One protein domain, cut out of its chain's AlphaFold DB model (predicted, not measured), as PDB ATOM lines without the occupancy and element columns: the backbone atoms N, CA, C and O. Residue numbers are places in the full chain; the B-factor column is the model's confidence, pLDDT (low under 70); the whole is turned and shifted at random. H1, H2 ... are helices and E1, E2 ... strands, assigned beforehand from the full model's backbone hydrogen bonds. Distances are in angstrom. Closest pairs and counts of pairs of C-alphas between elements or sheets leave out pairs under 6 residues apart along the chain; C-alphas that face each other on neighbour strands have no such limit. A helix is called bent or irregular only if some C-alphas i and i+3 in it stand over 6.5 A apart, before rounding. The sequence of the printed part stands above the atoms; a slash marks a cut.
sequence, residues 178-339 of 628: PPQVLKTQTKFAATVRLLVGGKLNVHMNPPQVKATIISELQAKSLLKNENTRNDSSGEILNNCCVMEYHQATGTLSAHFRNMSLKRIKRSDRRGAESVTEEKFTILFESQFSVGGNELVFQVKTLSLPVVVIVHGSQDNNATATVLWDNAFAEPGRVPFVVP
ATOM      1  N   PRO A 178     174.826 136.163 175.448       97.62
ATOM      2  CA  PRO A 178     173.896 136.351 174.342       97.62
ATOM      3  C   PRO A 178     174.141 135.288 173.250       97.62
ATOM      4  O   PRO A 178     175.259 134.778 173.134       97.62
ATOM      5  N   PRO A 179     173.143 134.968 172.405       97.00
ATOM      6  CA  PRO A 179     173.358 134.117 171.237       97.00
ATOM      7  C   PRO A 179     174.459 134.695 170.338       97.00
ATOM      8  O   PRO A 179     174.397 135.861 169.956       97.00
ATOM      9  N   GLN A 180     175.459 133.883 169.985       97.44
ATOM     10  CA  GLN A 180     176.620 134.344 169.210       97.44
ATOM     11  C   GLN A 180     176.328 134.558 167.715       97.44
ATOM     12  O   GLN A 180     177.126 135.176 167.016       97.44
ATOM     13  N   VAL A 181     175.164 134.128 167.226       97.38
ATOM     14  CA  VAL A 181     174.596 134.596 165.955       97.38
ATOM     15  C   VAL A 181     173.338 135.399 166.289       97.38
ATOM     16  O   VAL A 181     172.328 134.840 166.714       97.38
ATOM     17  N   LEU A 182     173.400 136.726 166.139       95.69
ATOM     18  CA  LEU A 182     172.262 137.618 166.384       95.69
ATOM     19  C   LEU A 182     171.617 138.048 165.072       95.69
ATOM     20  O   LEU A 182     172.228 138.748 164.263       95.69
ATOM     21  N   LYS A 183     170.334 137.724 164.902       94.75
ATOM     22  CA  LYS A 183     169.518 138.290 163.826       94.75
ATOM     23  C   LYS A 183     168.936 139.642 164.246       94.75
ATOM     24  O   LYS A 183     168.278 139.750 165.284       94.75
ATOM     25  N   THR A 184     169.119 140.672 163.421       92.75
ATOM     26  CA  THR A 184     168.501 141.993 163.641       92.75
ATOM     27  C   THR A 184     166.985 141.887 163.819       92.75
ATOM     28  O   THR A 184     166.337 141.076 163.158       92.75
ATOM     29  N   GLN A 185     166.418 142.740 164.675       91.00
ATOM     30  CA  GLN A 185     164.997 142.789 165.051       91.00
ATOM     31  C   GLN A 185     164.468 141.557 165.815       91.00
ATOM     32  O   GLN A 185     163.296 141.540 166.186       91.00
ATOM     33  N   THR A 186     165.301 140.554 166.124       94.75
ATOM     34  CA  THR A 186     164.903 139.450 167.016       94.75
ATOM     35  C   THR A 186     165.172 139.779 168.483       94.75
ATOM     36  O   THR A 186     166.077 140.552 168.809       94.75
ATOM     37  N   LYS A 187     164.357 139.207 169.379       96.44
ATOM     38  CA  LYS A 187     164.575 139.301 170.825       96.44
ATOM     39  C   LYS A 187     165.671 138.329 171.251       96.44
ATOM     40  O   LYS A 187     165.638 137.166 170.860       96.44
ATOM     41  N   PHE A 188     166.570 138.784 172.112       97.56
ATOM     42  CA  PHE A 188     167.593 137.960 172.745       97.56
ATOM     43  C   PHE A 188     167.752 138.318 174.228       97.56
ATOM     44  O   PHE A 188     167.210 139.318 174.712       97.56
ATOM     45  N   ALA A 189     168.475 137.470 174.957       97.62
ATOM     46  CA  ALA A 189     168.662 137.592 176.395       97.62
ATOM     47  C   ALA A 189     170.114 137.323 176.810       97.62
ATOM     48  O   ALA A 189     170.833 136.623 176.101       97.62
ATOM     49  N   ALA A 190     170.511 137.866 177.960       98.25
ATOM     50  CA  ALA A 190     171.792 137.622 178.624       98.25
ATOM     51  C   ALA A 190     171.652 137.839 180.146       98.25
ATOM     52  O   ALA A 190     170.747 138.551 180.587       98.25
ATOM     53  N   THR A 191     172.563 137.271 180.938       98.19
ATOM     54  CA  THR A 191     172.626 137.482 182.397       98.19
ATOM     55  C   THR A 191     174.045 137.853 182.807       98.19
ATOM     56  O   THR A 191     174.998 137.192 182.392       98.19
ATOM     57  N   VAL A 192     174.183 138.889 183.636       98.00
ATOM     58  CA  VAL A 192     175.466 139.358 184.189       98.00
ATOM     59  C   VAL A 192     175.419 139.254 185.713       98.00
ATOM     60  O   VAL A 192     174.456 139.727 186.310       98.00
ATOM     61  N   ARG A 193     176.439 138.668 186.343       97.12
ATOM     62  CA  ARG A 193     176.519 138.386 187.788       97.12
ATOM     63  C   ARG A 193     177.787 139.023 188.369       97.12
ATOM     64  O   ARG A 193     178.837 139.009 187.725       97.12
ATOM     65  N   LEU A 194     177.690 139.597 189.571       97.44
ATOM     66  CA  LEU A 194     178.835 140.122 190.327       97.44
ATOM     67  C   LEU A 194     179.106 139.198 191.516       97.44
ATOM     68  O   LEU A 194     178.395 139.269 192.519       97.44
ATOM     69  N   LEU A 195     180.136 138.350 191.424       96.75
ATOM     70  CA  LEU A 195     180.377 137.281 192.413       96.75
ATOM     71  C   LEU A 195     180.707 137.793 193.830       96.75
ATOM     72  O   LEU A 195     180.646 137.026 194.780       96.75
ATOM     73  N   VAL A 196     181.048 139.075 193.989       95.25
ATOM     74  CA  VAL A 196     181.326 139.714 195.293       95.25
ATOM     75  C   VAL A 196     180.205 140.642 195.784       95.25
ATOM     76  O   VAL A 196     180.333 141.274 196.834       95.25
ATOM     77  N   GLY A 197     179.097 140.745 195.040       86.56
ATOM     78  CA  GLY A 197     178.034 141.733 195.269       86.56
ATOM     79  C   GLY A 197     177.261 141.570 196.584       86.56
ATOM     80  O   GLY A 197     176.781 142.563 197.140       86.56
ATOM     81  N   GLY A 198     177.186 140.342 197.106       86.00
ATOM     82  CA  GLY A 198     176.685 140.053 198.451       86.00
ATOM     83  C   GLY A 198     177.586 140.683 199.517       86.00
ATOM     84  O   GLY A 198     177.217 141.679 200.136       86.00
ATOM     85  N   LYS A 199     178.804 140.152 199.684       88.25
ATOM     86  CA  LYS A 199     179.739 140.530 200.766       88.25
ATOM     87  C   LYS A 199     180.230 141.980 200.742       88.25
ATOM     88  O   LYS A 199     180.525 142.521 201.802       88.25
ATOM     89  N   LEU A 200     180.318 142.621 199.574       86.06
ATOM     90  CA  LEU A 200     180.722 144.034 199.471       86.06
ATOM     91  C   LEU A 200     179.554 145.026 199.636       86.06
ATOM     92  O   LEU A 200     179.737 146.222 199.422       86.06
ATOM     93  N   ASN A 201     178.360 144.552 200.020       85.31
ATOM     94  CA  ASN A 201     177.149 145.352 200.251       85.31
ATOM     95  C   ASN A 201     176.668 146.184 199.044       85.31
ATOM     96  O   ASN A 201     175.839 147.079 199.198       85.31
ATOM     97  N   VAL A 202     177.121 145.855 197.826       84.50
ATOM     98  CA  VAL A 202     176.693 146.510 196.570       84.50
ATOM     99  C   VAL A 202     175.182 146.349 196.354       84.50
ATOM    100  O   VAL A 202     174.524 147.234 195.814       84.50
ATOM    101  N   HIS A 203     174.609 145.251 196.852       83.50
ATOM    102  CA  HIS A 203     173.171 144.987 196.838       83.50
ATOM    103  C   HIS A 203     172.313 145.994 197.633       83.50
ATOM    104  O   HIS A 203     171.102 146.014 197.437       83.50
ATOM    105  N   MET A 204     172.900 146.828 198.505       85.81
ATOM    106  CA  MET A 204     172.165 147.858 199.262       85.81
ATOM    107  C   MET A 204     171.722 149.039 198.386       85.81
ATOM    108  O   MET A 204     170.703 149.660 198.663       85.81
ATOM    109  N   ASN A 205     172.476 149.338 197.325       87.88
ATOM    110  CA  ASN A 205     172.134 150.318 196.292       87.88
ATOM    111  C   ASN A 205     172.391 149.660 194.924       87.88
ATOM    112  O   ASN A 205     173.429 149.922 194.308       87.88
ATOM    113  N   PRO A 206     171.502 148.754 194.471       89.81
ATOM    114  CA  PRO A 206     171.760 147.909 193.313       89.81
ATOM    115  C   PRO A 206     171.975 148.756 192.048       89.81
ATOM    116  O   PRO A 206     171.095 149.535 191.670       89.81
ATOM    117  N   PRO A 207     173.129 148.632 191.371       94.25
ATOM    118  CA  PRO A 207     173.460 149.508 190.260       94.25
ATOM    119  C   PRO A 207     172.718 149.125 188.979       94.25
ATOM    120  O   PRO A 207     172.269 147.990 188.788       94.25
ATOM    121  N   GLN A 208     172.639 150.078 188.050       96.69
ATOM    122  CA  GLN A 208     172.218 149.796 186.683       96.69
ATOM    123  C   GLN A 208     173.397 149.242 185.872       96.69
ATOM    124  O   GLN A 208     174.495 149.804 185.868       96.69
ATOM    125  N   VAL A 209     173.154 148.149 185.155       97.94
ATOM    126  CA  VAL A 209     174.020 147.614 184.104       97.94
ATOM    127  C   VAL A 209     173.466 148.063 182.753       97.94
ATOM    128  O   VAL A 209     172.264 147.964 182.494       97.94
ATOM    129  N   LYS A 210     174.351 148.532 181.877       97.44
ATOM    130  CA  LYS A 210     174.041 148.982 180.519       97.44
ATOM    131  C   LYS A 210     174.774 148.106 179.507       97.44
ATOM    132  O   LYS A 210     175.991 147.969 179.564       97.44
ATOM    133  N   ALA A 211     174.027 147.529 178.575       97.69
ATOM    134  CA  ALA A 211     174.529 146.767 177.441       97.69
ATOM    135  C   ALA A 211     174.702 147.680 176.216       97.69
ATOM    136  O   ALA A 211     173.835 148.500 175.905       97.69
ATOM    137  N   THR A 212     175.799 147.527 175.479       96.00
ATOM    138  CA  THR A 212     176.055 148.220 174.206       96.00
ATOM    139  C   THR A 212     176.784 147.289 173.243       96.00
ATOM    140  O   THR A 212     177.622 146.504 173.674       96.00
ATOM    141  N   ILE A 213     176.481 147.351 171.942       95.69
ATOM    142  CA  ILE A 213     177.224 146.587 170.929       95.69
ATOM    143  C   ILE A 213     178.367 147.430 170.359       95.69
ATOM    144  O   ILE A 213     178.159 148.569 169.929       95.69
ATOM    145  N   ILE A 214     179.568 146.856 170.364       94.31
ATOM    146  CA  ILE A 214     180.802 147.466 169.864       94.31
ATOM    147  C   ILE A 214     181.515 146.513 168.897       94.31
ATOM    148  O   ILE A 214     181.333 145.294 168.964       94.31
ATOM    149  N   SER A 215     182.299 147.066 167.974       92.19
ATOM    150  CA  SER A 215     183.066 146.300 166.987       92.19
ATOM    151  C   SER A 215     184.402 145.809 167.547       92.19
ATOM    152  O   SER A 215     184.864 146.256 168.600       92.19
ATOM    153  N   GLU A 216     185.060 144.921 166.803       88.38
ATOM    154  CA  GLU A 216     186.413 144.447 167.098       88.38
ATOM    155  C   GLU A 216     187.422 145.579 167.358       88.38
ATOM    156  O   GLU A 216     188.151 145.542 168.352       88.38
ATOM    157  N   LEU A 217     187.435 146.619 166.516       87.06
ATOM    158  CA  LEU A 217     188.331 147.770 166.682       87.06
ATOM    159  C   LEU A 217     188.039 148.534 167.979       87.06
ATOM    160  O   LEU A 217     188.956 148.853 168.733       87.06
ATOM    161  N   GLN A 218     186.759 148.764 168.280       89.75
ATOM    162  CA  GLN A 218     186.332 149.474 169.486       89.75
ATOM    163  C   GLN A 218     186.686 148.700 170.765       89.75
ATOM    164  O   GLN A 218     187.126 149.302 171.741       89.75
ATOM    165  N   ALA A 219     186.569 147.370 170.756       90.38
ATOM    166  CA  ALA A 219     186.999 146.530 171.874       90.38
ATOM    167  C   ALA A 219     188.527 146.543 172.071       90.38
ATOM    168  O   ALA A 219     188.998 146.577 173.209       90.38
ATOM    169  N   LYS A 220     189.311 146.561 170.981       88.38
ATOM    170  CA  LYS A 220     190.780 146.675 171.044       88.38
ATOM    171  C   LYS A 220     191.230 148.031 171.607       88.38
ATOM    172  O   LYS A 220     192.131 148.054 172.440       88.38
ATOM    173  N   SER A 221     190.584 149.134 171.222       87.81
ATOM    174  CA  SER A 221     190.824 150.463 171.815       87.81
ATOM    175  C   SER A 221     190.375 150.555 173.279       87.81
ATOM    176  O   SER A 221     191.072 151.150 174.100       87.81
ATOM    177  N   LEU A 222     189.266 149.900 173.647       86.44
ATOM    178  CA  LEU A 222     188.772 149.863 175.028       86.44
ATOM    179  C   LEU A 222     189.787 149.231 175.994       86.44
ATOM    180  O   LEU A 222     189.976 149.761 177.086       86.44
ATOM    181  N   LEU A 223     190.487 148.160 175.593       81.31
ATOM    182  CA  LEU A 223     191.560 147.566 176.409       81.31
ATOM    183  C   LEU A 223     192.801 148.461 176.555       81.31
ATOM    184  O   LEU A 223     193.556 148.301 177.510       81.31
ATOM    185  N   LYS A 224     193.012 149.418 175.645       81.81
ATOM    186  CA  LYS A 224     194.087 150.420 175.746       81.81
ATOM    187  C   LYS A 224     193.710 151.632 176.607       81.81
ATOM    188  O   LYS A 224     194.520 152.542 176.746       81.81
ATOM    189  N   ASN A 225     192.489 151.672 177.150       73.38
ATOM    190  CA  ASN A 225     191.886 152.856 177.773       73.38
ATOM    191  C   ASN A 225     191.848 154.099 176.855       73.38
ATOM    192  O   ASN A 225     191.750 155.230 177.334       73.38
ATOM    193  N   GLU A 226     191.861 153.905 175.531       69.81
ATOM    194  CA  GLU A 226     191.559 154.977 174.578       69.81
ATOM    195  C   GLU A 226     190.096 155.413 174.780       69.81
ATOM    196  O   GLU A 226     189.201 154.589 174.983       69.81
ATOM    197  N   ASN A 227     189.840 156.724 174.789       57.28
ATOM    198  CA  ASN A 227     188.625 157.284 175.391       57.28
ATOM    199  C   ASN A 227     187.407 157.250 174.439       57.28
ATOM    200  O   ASN A 227     186.831 158.279 174.098       57.28
ATOM    201  N   THR A 228     186.999 156.052 174.011       58.78
ATOM    202  CA  THR A 228     185.916 155.786 173.039       58.78
ATOM    203  C   THR A 228     184.496 155.986 173.603       58.78
ATOM    204  O   THR A 228     183.545 155.327 173.172       58.78
ATOM    205  N   ARG A 229     184.320 156.857 174.607       54.78
ATOM    206  CA  ARG A 229     183.015 157.112 175.238       54.78
ATOM    207  C   ARG A 229     182.023 157.666 174.203       54.78
ATOM    208  O   ARG A 229     182.231 158.747 173.667       54.78
ATOM    209  N   ASN A 230     180.916 156.934 174.025       57.47
ATOM    210  CA  ASN A 230     179.737 157.186 173.173       57.47
ATOM    211  C   ASN A 230     179.723 156.582 171.760       57.47
ATOM    212  O   ASN A 230     178.646 156.542 171.166       57.47
ATOM    213  N   ASP A 231     180.824 156.047 171.229       70.88
ATOM    214  CA  ASP A 231     180.796 155.488 169.871       70.88
ATOM    215  C   ASP A 231     180.352 154.013 169.869       70.88
ATOM    216  O   ASP A 231     181.164 153.091 169.867       70.88
ATOM    217  N   SER A 232     179.038 153.761 169.904       82.31
ATOM    218  CA  SER A 232     178.508 152.398 169.739       82.31
ATOM    219  C   SER A 232     178.505 151.970 168.270       82.31
ATOM    220  O   SER A 232     178.253 152.772 167.364       82.31
ATOM    221  N   SER A 233     178.717 150.676 168.021       87.31
ATOM    222  CA  SER A 233     178.542 150.083 166.688       87.31
ATOM    223  C   SER A 233     177.078 149.779 166.359       87.31
ATOM    224  O   SER A 233     176.786 149.350 165.253       87.31
ATOM    225  N   GLY A 234     176.122 149.999 167.263       89.31
ATOM    226  CA  GLY A 234     174.714 149.698 166.991       89.31
ATOM    227  C   GLY A 234     173.733 150.151 168.070       89.31
ATOM    228  O   GLY A 234     174.117 150.683 169.113       89.31
ATOM    229  N   GLU A 235     172.450 149.929 167.785       92.81
ATOM    230  CA  GLU A 235     171.299 150.322 168.602       92.81
ATOM    231  C   GLU A 235     170.618 149.064 169.172       92.81
ATOM    232  O   GLU A 235     169.904 148.360 168.451       92.81
ATOM    233  N   ILE A 236     170.841 148.777 170.459       95.44
ATOM    234  CA  ILE A 236     170.113 147.741 171.208       95.44
ATOM    235  C   ILE A 236     168.953 148.412 171.956       95.44
ATOM    236  O   ILE A 236     169.163 149.371 172.692       95.44
ATOM    237  N   LEU A 237     167.740 147.887 171.795       94.88
ATOM    238  CA  LEU A 237     166.561 148.245 172.589       94.88
ATOM    239  C   LEU A 237     166.517 147.435 173.891       94.88
ATOM    240  O   LEU A 237     166.940 146.279 173.906       94.88
ATOM    241  N   ASN A 238     165.938 148.009 174.953       94.12
ATOM    242  CA  ASN A 238     165.844 147.409 176.296       94.12
ATOM    243  C   ASN A 238     167.221 147.040 176.884       94.12
ATOM    244  O   ASN A 238     167.404 145.978 177.475       94.12
ATOM    245  N   ASN A 239     168.207 147.913 176.670       94.00
ATOM    246  CA  ASN A 239     169.620 147.659 176.930       94.00
ATOM    247  C   ASN A 239     170.108 148.108 178.321       94.00
ATOM    248  O   ASN A 239     171.306 148.055 178.574       94.00
ATOM    249  N   CYS A 240     169.217 148.528 179.220       96.38
ATOM    250  CA  CYS A 240     169.535 148.809 180.622       96.38
ATOM    251  C   CYS A 240     168.736 147.880 181.544       96.38
ATOM    252  O   CYS A 240     167.550 147.644 181.316       96.38
ATOM    253  N   CYS A 241     169.379 147.376 182.595       97.00
ATOM    254  CA  CYS A 241     168.784 146.505 183.608       97.00
ATOM    255  C   CYS A 241     169.392 146.843 184.978       97.00
ATOM    256  O   CYS A 241     170.587 147.111 185.063       97.00
ATOM    257  N   VAL A 242     168.594 146.869 186.045       96.88
ATOM    258  CA  VAL A 242     169.101 147.030 187.422       96.88
ATOM    259  C   VAL A 242     169.487 145.653 187.963       96.88
ATOM    260  O   VAL A 242     168.841 144.664 187.622       96.88
ATOM    261  N   MET A 243     170.550 145.560 188.767       96.56
ATOM    262  CA  MET A 243     170.922 144.288 189.395       96.56
ATOM    263  C   MET A 243     169.889 143.866 190.453       96.56
ATOM    264  O   MET A 243     169.522 144.645 191.325       96.56
ATOM    265  N   GLU A 244     169.449 142.614 190.400       95.88
ATOM    266  CA  GLU A 244     168.531 141.989 191.354       95.88
ATOM    267  C   GLU A 244     169.356 141.163 192.363       95.88
ATOM    268  O   GLU A 244     170.282 140.453 191.963       95.88
ATOM    269  N   TYR A 245     169.052 141.258 193.666       95.69
ATOM    270  CA  TYR A 245     169.722 140.479 194.720       95.69
ATOM    271  C   TYR A 245     168.810 139.380 195.263       95.69
ATOM    272  O   TYR A 245     167.759 139.656 195.842       95.69
ATOM    273  N   HIS A 246     169.234 138.128 195.118       93.62
ATOM    274  CA  HIS A 246     168.489 136.965 195.586       93.62
ATOM    275  C   HIS A 246     169.021 136.518 196.953       93.62
ATOM    276  O   HIS A 246     170.044 135.845 197.049       93.62
ATOM    277  N   GLN A 247     168.312 136.881 198.026       89.06
ATOM    278  CA  GLN A 247     168.755 136.651 199.411       89.06
ATOM    279  C   GLN A 247     169.046 135.173 199.735       89.06
ATOM    280  O   GLN A 247     170.007 134.890 200.441       89.06
ATOM    281  N   ALA A 248     168.260 134.235 199.193       90.88
ATOM    282  CA  ALA A 248     168.410 132.799 199.453       90.88
ATOM    283  C   ALA A 248     169.676 132.169 198.834       90.88
ATOM    284  O   ALA A 248     170.102 131.104 199.269       90.88
ATOM    285  N   THR A 249     170.268 132.808 197.820       90.19
ATOM    286  CA  THR A 249     171.449 132.318 197.084       90.19
ATOM    287  C   THR A 249     172.648 133.266 197.175       90.19
ATOM    288  O   THR A 249     173.724 132.938 196.684       90.19
ATOM    289  N   GLY A 250     172.476 134.462 197.753       90.75
ATOM    290  CA  GLY A 250     173.488 135.523 197.789       90.75
ATOM    291  C   GLY A 250     173.800 136.152 196.422       90.75
ATOM    292  O   GLY A 250     174.761 136.910 196.292       90.75
ATOM    293  N   THR A 251     173.047 135.841 195.363       94.19
ATOM    294  CA  THR A 251     173.430 136.212 193.990       94.19
ATOM    295  C   THR A 251     172.955 137.612 193.614       94.19
ATOM    296  O   THR A 251     171.757 137.891 193.653       94.19
ATOM    297  N   LEU A 252     173.891 138.479 193.204       96.56
ATOM    298  CA  LEU A 252     173.610 139.798 192.624       96.56
ATOM    299  C   LEU A 252     173.764 139.739 191.094       96.56
ATOM    300  O   LEU A 252     174.877 139.564 190.588       96.56
ATOM    301  N   SER A 253     172.658 139.886 190.362       97.12
ATOM    302  CA  SER A 253     172.578 139.577 188.924       97.12
ATOM    303  C   SER A 253     171.629 140.497 188.144       97.12
ATOM    304  O   SER A 253     170.518 140.758 188.589       97.12
ATOM    305  N   ALA A 254     172.026 140.951 186.952       97.81
ATOM    306  CA  ALA A 254     171.174 141.695 186.016       97.81
ATOM    307  C   ALA A 254     170.624 140.772 184.914       97.81
ATOM    308  O   ALA A 254     171.386 140.208 184.122       97.81
ATOM    309  N   HIS A 255     169.296 140.650 184.841       97.81
ATOM    310  CA  HIS A 255     168.581 139.761 183.923       97.81
ATOM    311  C   HIS A 255     168.042 140.495 182.684       97.81
ATOM    312  O   HIS A 255     166.888 140.930 182.635       97.81
ATOM    313  N   PHE A 256     168.838 140.569 181.619       98.06
ATOM    314  CA  PHE A 256     168.401 141.146 180.349       98.06
ATOM    315  C   PHE A 256     167.528 140.143 179.579       98.06
ATOM    316  O   PHE A 256     168.041 139.311 178.838       98.06
ATOM    317  N   ARG A 257     166.199 140.198 179.747       95.19
ATOM    318  CA  ARG A 257     165.257 139.193 179.187       95.19
ATOM    319  C   ARG A 257     164.697 139.512 177.788       95.19
ATOM    320  O   ARG A 257     164.153 138.620 177.146       95.19
ATOM    321  N   ASN A 258     164.755 140.769 177.334       94.81
ATOM    322  CA  ASN A 258     164.051 141.250 176.129       94.81
ATOM    323  C   ASN A 258     164.881 142.251 175.288       94.81
ATOM    324  O   ASN A 258     164.314 143.193 174.726       94.81
ATOM    325  N   MET A 259     166.206 142.089 175.200       97.56
ATOM    326  CA  MET A 259     167.026 142.938 174.321       97.56
ATOM    327  C   MET A 259     166.676 142.701 172.846       97.56
ATOM    328  O   MET A 259     166.279 141.599 172.474       97.56
ATOM    329  N   SER A 260     166.820 143.715 171.989       96.62
ATOM    330  CA  SER A 260     166.640 143.564 170.534       96.62
ATOM    331  C   SER A 260     167.566 144.496 169.757       96.62
ATOM    332  O   SER A 260     167.617 145.693 170.031       96.62
ATOM    333  N   LEU A 261     168.313 143.954 168.790       95.88
ATOM    334  CA  LEU A 261     169.259 144.717 167.974       95.88
ATOM    335  C   LEU A 261     168.526 145.339 166.777       95.88
ATOM    336  O   LEU A 261     168.179 144.647 165.819       95.88
ATOM    337  N   LYS A 262     168.285 146.650 166.839       92.19
ATOM    338  CA  LYS A 262     167.482 147.406 165.864       92.19
ATOM    339  C   LYS A 262     168.298 147.868 164.654       92.19
ATOM    340  O   LYS A 262     167.795 147.824 163.533       92.19
ATOM    341  N   ARG A 263     169.545 148.304 164.868       89.25
ATOM    342  CA  ARG A 263     170.482 148.782 163.831       89.25
ATOM    343  C   ARG A 263     171.919 148.389 164.167       89.25
ATOM    344  O   ARG A 263     172.284 148.357 165.340       89.25
ATOM    345  N   ILE A 264     172.728 148.160 163.134       91.56
ATOM    346  CA  ILE A 264     174.166 147.882 163.224       91.56
ATOM    347  C   ILE A 264     174.907 148.773 162.208       91.56
ATOM    348  O   ILE A 264     174.512 148.843 161.044       91.56
ATOM    349  N   LYS A 265     175.937 149.492 162.662       89.19
ATOM    350  CA  LYS A 265     176.962 150.136 161.831       89.19
ATOM    351  C   LYS A 265     177.983 149.061 161.443       89.19
ATOM    352  O   LYS A 265     178.271 148.177 162.245       89.19
ATOM    353  N   ARG A 266     178.541 149.153 160.241       84.25
ATOM    354  CA  ARG A 266     179.572 148.240 159.724       84.25
ATOM    355  C   ARG A 266     180.737 149.056 159.190       84.25
ATOM    356  O   ARG A 266     180.515 150.182 158.750       84.25
ATOM    357  N   SER A 267     181.948 148.515 159.233       75.25
ATOM    358  CA  SER A 267     183.105 149.152 158.589       75.25
ATOM    359  C   SER A 267     183.078 148.950 157.072       75.25
ATOM    360  O   SER A 267     182.641 147.902 156.589       75.25
ATOM    361  N   ASP A 268     183.586 149.930 156.319       68.19
ATOM    362  CA  ASP A 268     183.791 149.793 154.874       68.19
ATOM    363  C   ASP A 268     184.783 148.658 154.590       68.19
ATOM    364  O   ASP A 268     185.954 148.720 154.979       68.19
ATOM    365  N   ARG A 269     184.305 147.598 153.929       65.75
ATOM    366  CA  ARG A 269     185.101 146.387 153.681       65.75
ATOM    367  C   ARG A 269     186.208 146.638 152.668       65.75
ATOM    368  O   ARG A 269     186.035 147.388 151.708       65.75
ATOM    369  N   ARG A 270     187.326 145.932 152.837       56.94
ATOM    370  CA  ARG A 270     188.438 145.910 151.883       56.94
ATOM    371  C   ARG A 270     188.734 144.463 151.493       56.94
ATOM    372  O   ARG A 270     188.993 143.633 152.352       56.94
ATOM    373  N   GLY A 271     188.716 144.163 150.197       66.00
ATOM    374  CA  GLY A 271     188.981 142.811 149.698       66.00
ATOM    375  C   GLY A 271     187.802 141.845 149.872       66.00
ATOM    376  O   GLY A 271     186.653 142.217 149.647       66.00
ATOM    377  N   ALA A 272     188.106 140.590 150.210       63.84
ATOM    378  CA  ALA A 272     187.194 139.444 150.102       63.84
ATOM    379  C   ALA A 272     186.440 139.073 151.400       63.84
ATOM    380  O   ALA A 272     185.902 137.973 151.503       63.84
ATOM    381  N   GLU A 273     186.422 139.956 152.402       74.06
ATOM    382  CA  GLU A 273     185.826 139.681 153.716       74.06
ATOM    383  C   GLU A 273     184.288 139.625 153.670       74.06
ATOM    384  O   GLU A 273     183.617 140.493 153.096       74.06
ATOM    385  N   SER A 274     183.706 138.608 154.308       83.19
ATOM    386  CA  SER A 274     182.255 138.387 154.316       83.19
ATOM    387  C   SER A 274     181.525 139.208 155.387       83.19
ATOM    388  O   SER A 274     182.024 139.456 156.481       83.19
ATOM    389  N   VAL A 275     180.244 139.505 155.125       87.31
ATOM    390  CA  VAL A 275     179.270 140.006 156.121       87.31
ATOM    391  C   VAL A 275     179.241 139.151 157.396       87.31
ATOM    392  O   VAL A 275     178.918 139.654 158.469       87.31
ATOM    393  N   THR A 276     179.521 137.852 157.257       91.44
ATOM    394  CA  THR A 276     179.453 136.840 158.320       91.44
ATOM    395  C   THR A 276     180.792 136.576 159.006       91.44
ATOM    396  O   THR A 276     180.841 135.778 159.936       91.44
ATOM    397  N   GLU A 277     181.872 137.216 158.558       92.31
ATOM    398  CA  GLU A 277     183.184 137.199 159.223       92.31
ATOM    399  C   GLU A 277     183.339 138.391 160.189       92.31
ATOM    400  O   GLU A 277     184.159 138.345 161.100       92.31
ATOM    401  N   GLU A 278     182.519 139.439 160.032       92.19
ATOM    402  CA  GLU A 278     182.521 140.650 160.861       92.19
ATOM    403  C   GLU A 278     181.999 140.370 162.286       92.19
ATOM    404  O   GLU A 278     180.804 140.125 162.499       92.19
ATOM    405  N   LYS A 279     182.906 140.415 163.272       94.38
ATOM    406  CA  LYS A 279     182.622 140.122 164.684       94.38
ATOM    407  C   LYS A 279     182.364 141.392 165.507       94.38
ATOM    408  O   LYS A 279     183.060 142.403 165.394       94.38
ATOM    409  N   PHE A 280     181.398 141.294 166.413       95.75
ATOM    410  CA  PHE A 280     181.038 142.302 167.410       95.75
ATOM    411  C   PHE A 280     181.055 141.690 168.818       95.75
ATOM    412  O   PHE A 280     181.080 140.472 168.979       95.75
ATOM    413  N   THR A 281     181.001 142.519 169.857       96.44
ATOM    414  CA  THR A 281     180.758 142.080 171.243       96.44
ATOM    415  C   THR A 281     179.721 142.976 171.901       96.44
ATOM    416  O   THR A 281     179.624 144.165 171.587       96.44
ATOM    417  N   ILE A 282     178.956 142.416 172.837       97.38
ATOM    418  CA  ILE A 282     178.131 143.199 173.749       97.38
ATOM    419  C   ILE A 282     178.976 143.527 174.980       97.38
ATOM    420  O   ILE A 282     179.298 142.661 175.789       97.38
ATOM    421  N   LEU A 283     179.351 144.799 175.092       96.81
ATOM    422  CA  LEU A 283     179.918 145.387 176.296       96.81
ATOM    423  C   LEU A 283     178.790 145.613 177.303       96.81
ATOM    424  O   LEU A 283     177.864 146.380 177.033       96.81
ATOM    425  N   PHE A 284     178.910 144.998 178.473       97.88
ATOM    426  CA  PHE A 284     178.132 145.344 179.654       97.88
ATOM    427  C   PHE A 284     178.994 146.228 180.556       97.88
ATOM    428  O   PHE A 284     180.100 145.841 180.935       97.88
ATOM    429  N   GLU A 285     178.500 147.416 180.891       96.06
ATOM    430  CA  GLU A 285     179.158 148.376 181.782       96.06
ATOM    431  C   GLU A 285     178.254 148.730 182.970       96.06
ATOM    432  O   GLU A 285     177.028 148.765 182.847       96.06
ATOM    433  N   SER A 286     178.851 148.977 184.137       96.06
ATOM    434  CA  SER A 286     178.139 149.419 185.339       96.06
ATOM    435  C   SER A 286     179.055 150.232 186.257       96.06
ATOM    436  O   SER A 286     180.281 150.135 186.169       96.06
ATOM    437  N   GLN A 287     178.467 151.037 187.139       94.62
ATOM    438  CA  GLN A 287     179.190 151.829 188.129       94.62
ATOM    439  C   GLN A 287     178.498 151.729 189.490       94.62
ATOM    440  O   GLN A 287     177.285 151.907 189.584       94.62
ATOM    441  N   PHE A 288     179.277 151.472 190.539       93.81
ATOM    442  CA  PHE A 288     178.809 151.407 191.925       93.81
ATOM    443  C   PHE A 288     179.911 151.815 192.903       93.81
ATOM    444  O   PHE A 288     181.082 151.936 192.534       93.81
ATOM    445  N   SER A 289     179.530 152.021 194.161       91.75
ATOM    446  CA  SER A 289     180.446 152.281 195.264       91.75
ATOM    447  C   SER A 289     180.503 151.120 196.259       91.75
ATOM    448  O   SER A 289     179.598 150.291 196.335       91.75
ATOM    449  N   VAL A 290     181.594 151.059 197.022       88.50
ATOM    450  CA  VAL A 290     181.832 150.096 198.106       88.50
ATOM    451  C   VAL A 290     182.346 150.863 199.327       88.50
ATOM    452  O   VAL A 290     183.037 151.873 199.191       88.50
ATOM    453  N   GLY A 291     181.997 150.399 200.531       77.44
ATOM    454  CA  GLY A 291     182.521 150.964 201.779       77.44
ATOM    455  C   GLY A 291     182.026 152.375 202.097       77.44
ATOM    456  O   GLY A 291     182.825 153.233 202.447       77.44
ATOM    457  N   GLY A 292     180.723 152.642 201.949       79.12
ATOM    458  CA  GLY A 292     180.150 153.949 202.306       79.12
ATOM    459  C   GLY A 292     180.615 155.094 201.400       79.12
ATOM    460  O   GLY A 292     180.838 156.200 201.878       79.12
ATOM    461  N   ASN A 293     180.764 154.819 200.100       80.25
ATOM    462  CA  ASN A 293     181.305 155.725 199.077       80.25
ATOM    463  C   ASN A 293     182.819 156.013 199.162       80.25
ATOM    464  O   ASN A 293     183.288 156.884 198.434       80.25
ATOM    465  N   GLU A 294     183.600 155.261 199.954       83.56
ATOM    466  CA  GLU A 294     185.073 155.367 199.949       83.56
ATOM    467  C   GLU A 294     185.679 154.989 198.584       83.56
ATOM    468  O   GLU A 294     186.576 155.668 198.087       83.56
ATOM    469  N   LEU A 295     185.195 153.902 197.970       89.25
ATOM    470  CA  LEU A 295     185.694 153.389 196.692       89.25
ATOM    471  C   LEU A 295     184.573 153.384 195.652       89.25
ATOM    472  O   LEU A 295     183.461 152.946 195.943       89.25
ATOM    473  N   VAL A 296     184.869 153.837 194.430       92.12
ATOM    474  CA  VAL A 296     183.927 153.870 193.298       92.12
ATOM    475  C   VAL A 296     184.526 153.096 192.128       92.12
ATOM    476  O   VAL A 296     185.591 153.449 191.627       92.12
ATOM    477  N   PHE A 297     183.824 152.062 191.670       93.62
ATOM    478  CA  PHE A 297     184.272 151.179 190.596       93.62
ATOM    479  C   PHE A 297     183.432 151.383 189.336       93.62
ATOM    480  O   PHE A 297     182.204 151.434 189.403       93.62
ATOM    481  N   GLN A 298     184.093 151.461 188.178       93.38
ATOM    482  CA  GLN A 298     183.471 151.309 186.859       93.38
ATOM    483  C   GLN A 298     183.854 149.925 186.333       93.38
ATOM    484  O   GLN A 298     184.993 149.712 185.920       93.38
ATOM    485  N   VAL A 299     182.919 148.977 186.380       95.12
ATOM    486  CA  VAL A 299     183.134 147.601 185.913       95.12
ATOM    487  C   VAL A 299     182.674 147.447 184.467       95.12
ATOM    488  O   VAL A 299     181.688 148.053 184.037       95.12
ATOM    489  N   LYS A 300     183.405 146.637 183.699       95.19
ATOM    490  CA  LYS A 300     183.142 146.364 182.284       95.19
ATOM    491  C   LYS A 300     183.416 144.899 181.987       95.19
ATOM    492  O   LYS A 300     184.424 144.366 182.436       95.19
ATOM    493  N   THR A 301     182.551 144.273 181.201       96.00
ATOM    494  CA  THR A 301     182.737 142.892 180.743       96.00
ATOM    495  C   THR A 301     182.231 142.741 179.310       96.00
ATOM    496  O   THR A 301     181.280 143.414 178.904       96.00
ATOM    497  N   LEU A 302     182.915 141.922 178.514       96.00
ATOM    498  CA  LEU A 302     182.635 141.713 177.091       96.00
ATOM    499  C   LEU A 302     182.011 140.330 176.895       96.00
ATOM    500  O   LEU A 302     182.479 139.359 177.492       96.00
ATOM    501  N   SER A 303     180.983 140.230 176.051       97.38
ATOM    502  CA  SER A 303     180.482 138.931 175.602       97.38
ATOM    503  C   SER A 303     181.537 138.171 174.801       97.38
ATOM    504  O   SER A 303     182.484 138.749 174.259       97.38
ATOM    505  N   LEU A 304     181.324 136.864 174.649       96.56
ATOM    506  CA  LEU A 304     181.966 136.134 173.559       96.56
ATOM    507  C   LEU A 304     181.621 136.800 172.208       96.56
ATOM    508  O   LEU A 304     180.574 137.455 172.108       96.56
ATOM    509  N   PRO A 305     182.466 136.655 171.171       96.19
ATOM    510  CA  PRO A 305     182.201 137.240 169.863       96.19
ATOM    511  C   PRO A 305     180.854 136.834 169.267       96.19
ATOM    512  O   PRO A 305     180.458 135.668 169.309       96.19
ATOM    513  N   VAL A 306     180.182 137.829 168.691       97.06
ATOM    514  CA  VAL A 306     178.849 137.749 168.094       97.06
ATOM    515  C   VAL A 306     178.918 138.180 166.631       97.06
ATOM    516  O   VAL A 306     179.424 139.259 166.324       97.06
ATOM    517  N   VAL A 307     178.351 137.383 165.729       96.88
ATOM    518  CA  VAL A 307     178.140 137.746 164.321       96.88
ATOM    519  C   VAL A 307     176.702 138.232 164.134       96.88
ATOM    520  O   VAL A 307     175.752 137.598 164.599       96.88
ATOM    521  N   VAL A 308     176.523 139.364 163.447       95.94
ATOM    522  CA  VAL A 308     175.200 139.979 163.230       95.94
ATOM    523  C   VAL A 308     174.677 139.683 161.824       95.94
ATOM    524  O   VAL A 308     175.207 140.186 160.830       95.94
ATOM    525  N   ILE A 309     173.579 138.934 161.731       95.25
ATOM    526  CA  ILE A 309     172.906 138.599 160.468       95.25
ATOM    527  C   ILE A 309     171.610 139.398 160.276       95.25
ATOM    528  O   ILE A 309     170.968 139.829 161.234       95.25
ATOM    529  N   VAL A 310     171.199 139.583 159.019       91.06
ATOM    530  CA  VAL A 310     169.887 140.165 158.669       91.06
ATOM    531  C   VAL A 310     168.916 139.105 158.146       91.06
ATOM    532  O   VAL A 310     167.712 139.190 158.394       91.06
ATOM    533  N   HIS A 311     169.426 138.060 157.485       90.75
ATOM    534  CA  HIS A 311     168.620 136.988 156.903       90.75
ATOM    535  C   HIS A 311     169.132 135.597 157.302       90.75
ATOM    536  O   HIS A 311     170.332 135.393 157.449       90.75
ATOM    537  N   GLY A 312     168.222 134.624 157.443       90.00
ATOM    538  CA  GLY A 312     168.551 133.273 157.927       90.00
ATOM    539  C   GLY A 312     169.478 132.476 157.001       90.00
ATOM    540  O   GLY A 312     170.193 131.601 157.460       90.00
ATOM    541  N   SER A 313     169.558 132.831 155.716       89.44
ATOM    542  CA  SER A 313     170.534 132.241 154.782       89.44
ATOM    543  C   SER A 313     171.996 132.599 155.093       89.44
ATOM    544  O   SER A 313     172.900 132.066 154.459       89.44
ATOM    545  N   GLN A 314     172.244 133.512 156.036       93.12
ATOM    546  CA  GLN A 314     173.584 133.868 156.512       93.12
ATOM    547  C   GLN A 314     174.006 133.064 157.755       93.12
ATOM    548  O   GLN A 314     175.176 133.104 158.126       93.12
ATOM    549  N   ASP A 315     173.069 132.358 158.395       94.44
ATOM    550  CA  ASP A 315     173.242 131.713 159.702       94.44
ATOM    551  C   ASP A 315     174.317 130.613 159.681       94.44
ATOM    552  O   ASP A 315     175.202 130.595 160.533       94.44
ATOM    553  N   ASN A 316     174.332 129.800 158.620       94.44
ATOM    554  CA  ASN A 316     175.370 128.809 158.331       94.44
ATOM    555  C   ASN A 316     176.790 129.418 158.372       94.44
ATOM    556  O   ASN A 316     177.633 128.989 159.161       94.44
ATOM    557  N   ASN A 317     177.050 130.447 157.558       95.62
ATOM    558  CA  ASN A 317     178.374 131.071 157.463       95.62
ATOM    559  C   ASN A 317     178.729 131.891 158.719       95.62
ATOM    560  O   ASN A 317     179.905 132.044 159.033       95.62
ATOM    561  N   ALA A 318     177.737 132.413 159.447       97.06
ATOM    562  CA  ALA A 318     177.949 133.071 160.737       97.06
ATOM    563  C   ALA A 318     178.335 132.061 161.832       97.06
ATOM    564  O   ALA A 318     179.253 132.311 162.613       97.06
ATOM    565  N   THR A 319     177.689 130.893 161.843       97.19
ATOM    566  CA  THR A 319     177.993 129.789 162.761       97.19
ATOM    567  C   THR A 319     179.401 129.234 162.532       97.19
ATOM    568  O   THR A 319     180.065 128.900 163.507       97.19
ATOM    569  N   ALA A 320     179.912 129.224 161.294       97.69
ATOM    570  CA  ALA A 320     181.312 128.885 161.008       97.69
ATOM    571  C   ALA A 320     182.303 129.808 161.743       97.69
ATOM    572  O   ALA A 320     183.224 129.339 162.411       97.69
ATOM    573  N   THR A 321     182.088 131.126 161.648       97.12
ATOM    574  CA  THR A 321     182.936 132.155 162.273       97.12
ATOM    575  C   THR A 321     182.904 132.051 163.798       97.12
ATOM    576  O   THR A 321     183.939 132.179 164.455       97.12
ATOM    577  N   VAL A 322     181.721 131.785 164.362       97.62
ATOM    578  CA  VAL A 322     181.525 131.536 165.798       97.62
ATOM    579  C   VAL A 322     182.228 130.250 166.235       97.62
ATOM    580  O   VAL A 322     182.950 130.274 167.230       97.62
ATOM    581  N   LEU A 323     182.082 129.155 165.479       98.00
ATOM    582  CA  LEU A 323     182.718 127.869 165.773       98.00
ATOM    583  C   LEU A 323     184.239 128.015 165.866       98.00
ATOM    584  O   LEU A 323     184.829 127.565 166.848       98.00
ATOM    585  N   TRP A 324     184.851 128.660 164.868       97.94
ATOM    586  CA  TRP A 324     186.300 128.857 164.779       97.94
ATOM    587  C   TRP A 324     186.829 129.737 165.917       97.94
ATOM    588  O   TRP A 324     187.849 129.419 166.527       97.94
ATOM    589  N   ASP A 325     186.115 130.813 166.262       97.19
ATOM    590  CA  ASP A 325     186.498 131.682 167.377       97.19
ATOM    591  C   ASP A 325     186.375 130.977 168.734       97.19
ATOM    592  O   ASP A 325     187.315 130.986 169.527       97.19
ATOM    593  N   ASN A 326     185.265 130.282 168.978       97.25
ATOM    594  CA  ASN A 326     185.068 129.514 170.203       97.25
ATOM    595  C   ASN A 326     186.065 128.356 170.343       97.25
ATOM    596  O   ASN A 326     186.554 128.097 171.442       97.25
ATOM    597  N   ALA A 327     186.393 127.663 169.251       96.75
ATOM    598  CA  ALA A 327     187.329 126.547 169.276       96.75
ATOM    599  C   ALA A 327     188.772 127.017 169.516       96.75
ATOM    600  O   ALA A 327     189.447 126.469 170.388       96.75
ATOM    601  N   PHE A 328     189.230 128.049 168.800       96.56
ATOM    602  CA  PHE A 328     190.663 128.340 168.646       96.56
ATOM    603  C   PHE A 328     191.126 129.686 169.228       96.56
ATOM    604  O   PHE A 328     192.272 130.082 169.025       96.56
ATOM    605  N   ALA A 329     190.272 130.400 169.963       93.56
ATOM    606  CA  ALA A 329     190.700 131.537 170.774       93.56
ATOM    607  C   ALA A 329     191.600 131.107 171.945       93.56
ATOM    608  O   ALA A 329     191.199 130.304 172.791       93.56
ATOM    609  N   GLU A 330     192.779 131.718 172.046       88.75
ATOM    610  CA  GLU A 330     193.674 131.557 173.193       88.75
ATOM    611  C   GLU A 330     193.186 132.362 174.419       88.75
ATOM    612  O   GLU A 330     192.651 133.469 174.261       88.75
ATOM    613  N   PRO A 331     193.381 131.864 175.657       83.00
ATOM    614  CA  PRO A 331     193.180 132.657 176.869       83.00
ATOM    615  C   PRO A 331     194.047 133.925 176.862       83.00
ATOM    616  O   PRO A 331     195.203 133.893 176.457       83.00
ATOM    617  N   GLY A 332     193.496 135.055 177.307       82.06
ATOM    618  CA  GLY A 332     194.235 136.324 177.383       82.06
ATOM    619  C   GLY A 332     194.555 136.999 176.038       82.06
ATOM    620  O   GLY A 332     195.194 138.050 176.042       82.06
ATOM    621  N   ARG A 333     194.099 136.451 174.898       89.25
ATOM    622  CA  ARG A 333     194.306 137.049 173.566       89.25
ATOM    623  C   ARG A 333     193.866 138.517 173.488       89.25
ATOM    624  O   ARG A 333     192.902 138.943 174.129       89.25
ATOM    625  N   VAL A 334     194.471 139.257 172.558       87.06
ATOM    626  CA  VAL A 334     193.867 140.494 172.036       87.06
ATOM    627  C   VAL A 334     192.483 140.147 171.448       87.06
ATOM    628  O   VAL A 334     192.379 139.145 170.733       87.06
ATOM    629  N   PRO A 335     191.414 140.925 171.720       87.06
ATOM    630  CA  PRO A 335     190.052 140.589 171.316       87.06
ATOM    631  C   PRO A 335     189.928 140.178 169.847       87.06
ATOM    632  O   PRO A 335     190.525 140.807 168.973       87.06
ATOM    633  N   PHE A 336     189.113 139.146 169.604       87.12
ATOM    634  CA  PHE A 336     188.735 138.605 168.288       87.12
ATOM    635  C   PHE A 336     189.843 137.945 167.449       87.12
ATOM    636  O   PHE A 336     189.517 137.274 166.463       87.12
ATOM    637  N   VAL A 337     191.114 138.049 167.859       91.19
ATOM    638  CA  VAL A 337     192.243 137.363 167.211       91.19
ATOM    639  C   VAL A 337     192.040 135.849 167.272       91.19
ATOM    640  O   VAL A 337     191.749 135.289 168.329       91.19
ATOM    641  N   VAL A 338     192.174 135.191 166.127       94.19
ATOM    642  CA  VAL A 338     192.100 133.734 165.960       94.19
ATOM    643  C   VAL A 338     193.237 133.296 165.037       94.19
ATOM    644  O   VAL A 338     193.662 134.099 164.201       94.19
ATOM    645  N   PRO A 339     193.737 132.058 165.150       95.00
ATOM    646  CA  PRO A 339     194.697 131.539 164.187       95.00
ATOM    647  C   PRO A 339     194.059 131.414 162.794       95.00
ATOM    648  O   PRO A 339     192.936 130.923 162.653       95.00
TER     649      PRO A 339
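Overview. This is residues 178 to 339 of the 628 residues of the protein "(mimic poison frog) hypothetical protein" of Ranitomeya imitator (mimic poison frog) (UniProt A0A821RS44). Two strongly twisted sheets lie partly face to face and come together along one side, where E4, E5 and E6 run on one into the next, E4 and E6 in the smaller sheet and E5 in the larger. H1 and H2 pack on opposite faces of the larger sheet, while the hairpin E8 and E9 reaches far along the longest axis. The printed part has 162 residues with ten named strands and two named helices, in the order E1 E2 E3 H1 E4 E5 E6 E7 E8 E9 E10 H2, and its class is mixed, helices and strands. Both sheets are branched: E1 E3 E5 E8 E9 E10 is antiparallel but for the parallel pair E1 and E10, and E2 E4 E6 E7 is antiparallel. The whole is compact, with a radius of gyration of the C-alphas of 17.1 A, yet elongated, with spans of 55 by 32 by 29 A.

Along the chain. In the larger sheet, E8 is residues 279 to 290, 34.9 A long, beginning at C-alpha 279 (182.622, 140.122, 164.684). E3 is residues 208 to 215, 22.8 A, and E9 is residues 295 to 302, 23.0 A. E10 is residues 306 to 309, 9.7 A; E5 is residues 240 to 242, 7.0 A; and E1 is residues 181 to 183, 6.6 A, beginning at C-alpha 181 (174.596, 134.596, 165.955). In the smaller sheet, E7 is residues 251 to 264, 32.9 A, and bends by 66 degrees at residue 261. E2 is residues 187 to 194, 24.2 A; E4 is residues 234 to 237, 10.0 A; and E6 is residues 244 to 246, 6.6 A. H1 is residues 216 to 223, 11.1 A. H2 is residues 312 to 328, 25.1 A, ending at C-alpha 328 (190.663, 128.340, 168.646); it is irregular, but only just, with C-alphas 313 and 316 6.9 A apart.

Arrangement. E8 has E3 on one side, and E9 and E10 on the other side. E3 and E8 are antiparallel, with N 212 and O 283 2.8 A apart, within hydrogen-bond range. E8 and E9 form a hairpin, with N 286 and O 299 at 3.0 A. E8 and E10 pair at N 280 and O 306, 2.8 A. E1 is the parallel neighbour of E10, with N 182 and O 307 at 2.9 A. E5 is antiparallel to E3, with N 209 and O 241 at 2.8 A. In the other sheet, E7 has E2 on one side, and E4 and E6 on the other side; N 190 and O 256 of E2 and E7 are 3.0 A apart, N 235 and O 263 of E4 and E7 2.9 A, and N 244 and O 253 of the hairpin E6 and E7 2.8 A. Between the sheets, the closest C-alphas of E5 and E7 are those of Cys 241 and Ala 254, 5.9 A apart. H1 is over E8 at a height over the sheet of 9.0 A, and its closest C-alphas to E8 are those of Glu 216 and Phe 280, 5.8 A. H2 is over E1 and E10, on the opposite face, at a height of 8.3 A; Val 307 and Ala 318 have its closest C-alphas to E10, at 5.9 A. In H1 every O i to N i+4 pair is within hydrogen-bond range, in H2 10 of 13.

Size, cuts and confidence. The two C-alphas farthest apart are those of Ala 248 and Gly 271, at 54.8 A. The printed part has no cut. The links E2 to E3 and E7 to E8 are long, with 13 and 14 residues. The mean pLDDT of the printed part is 90.4, and residues 226 to 230 and 268 to 272 are under 70.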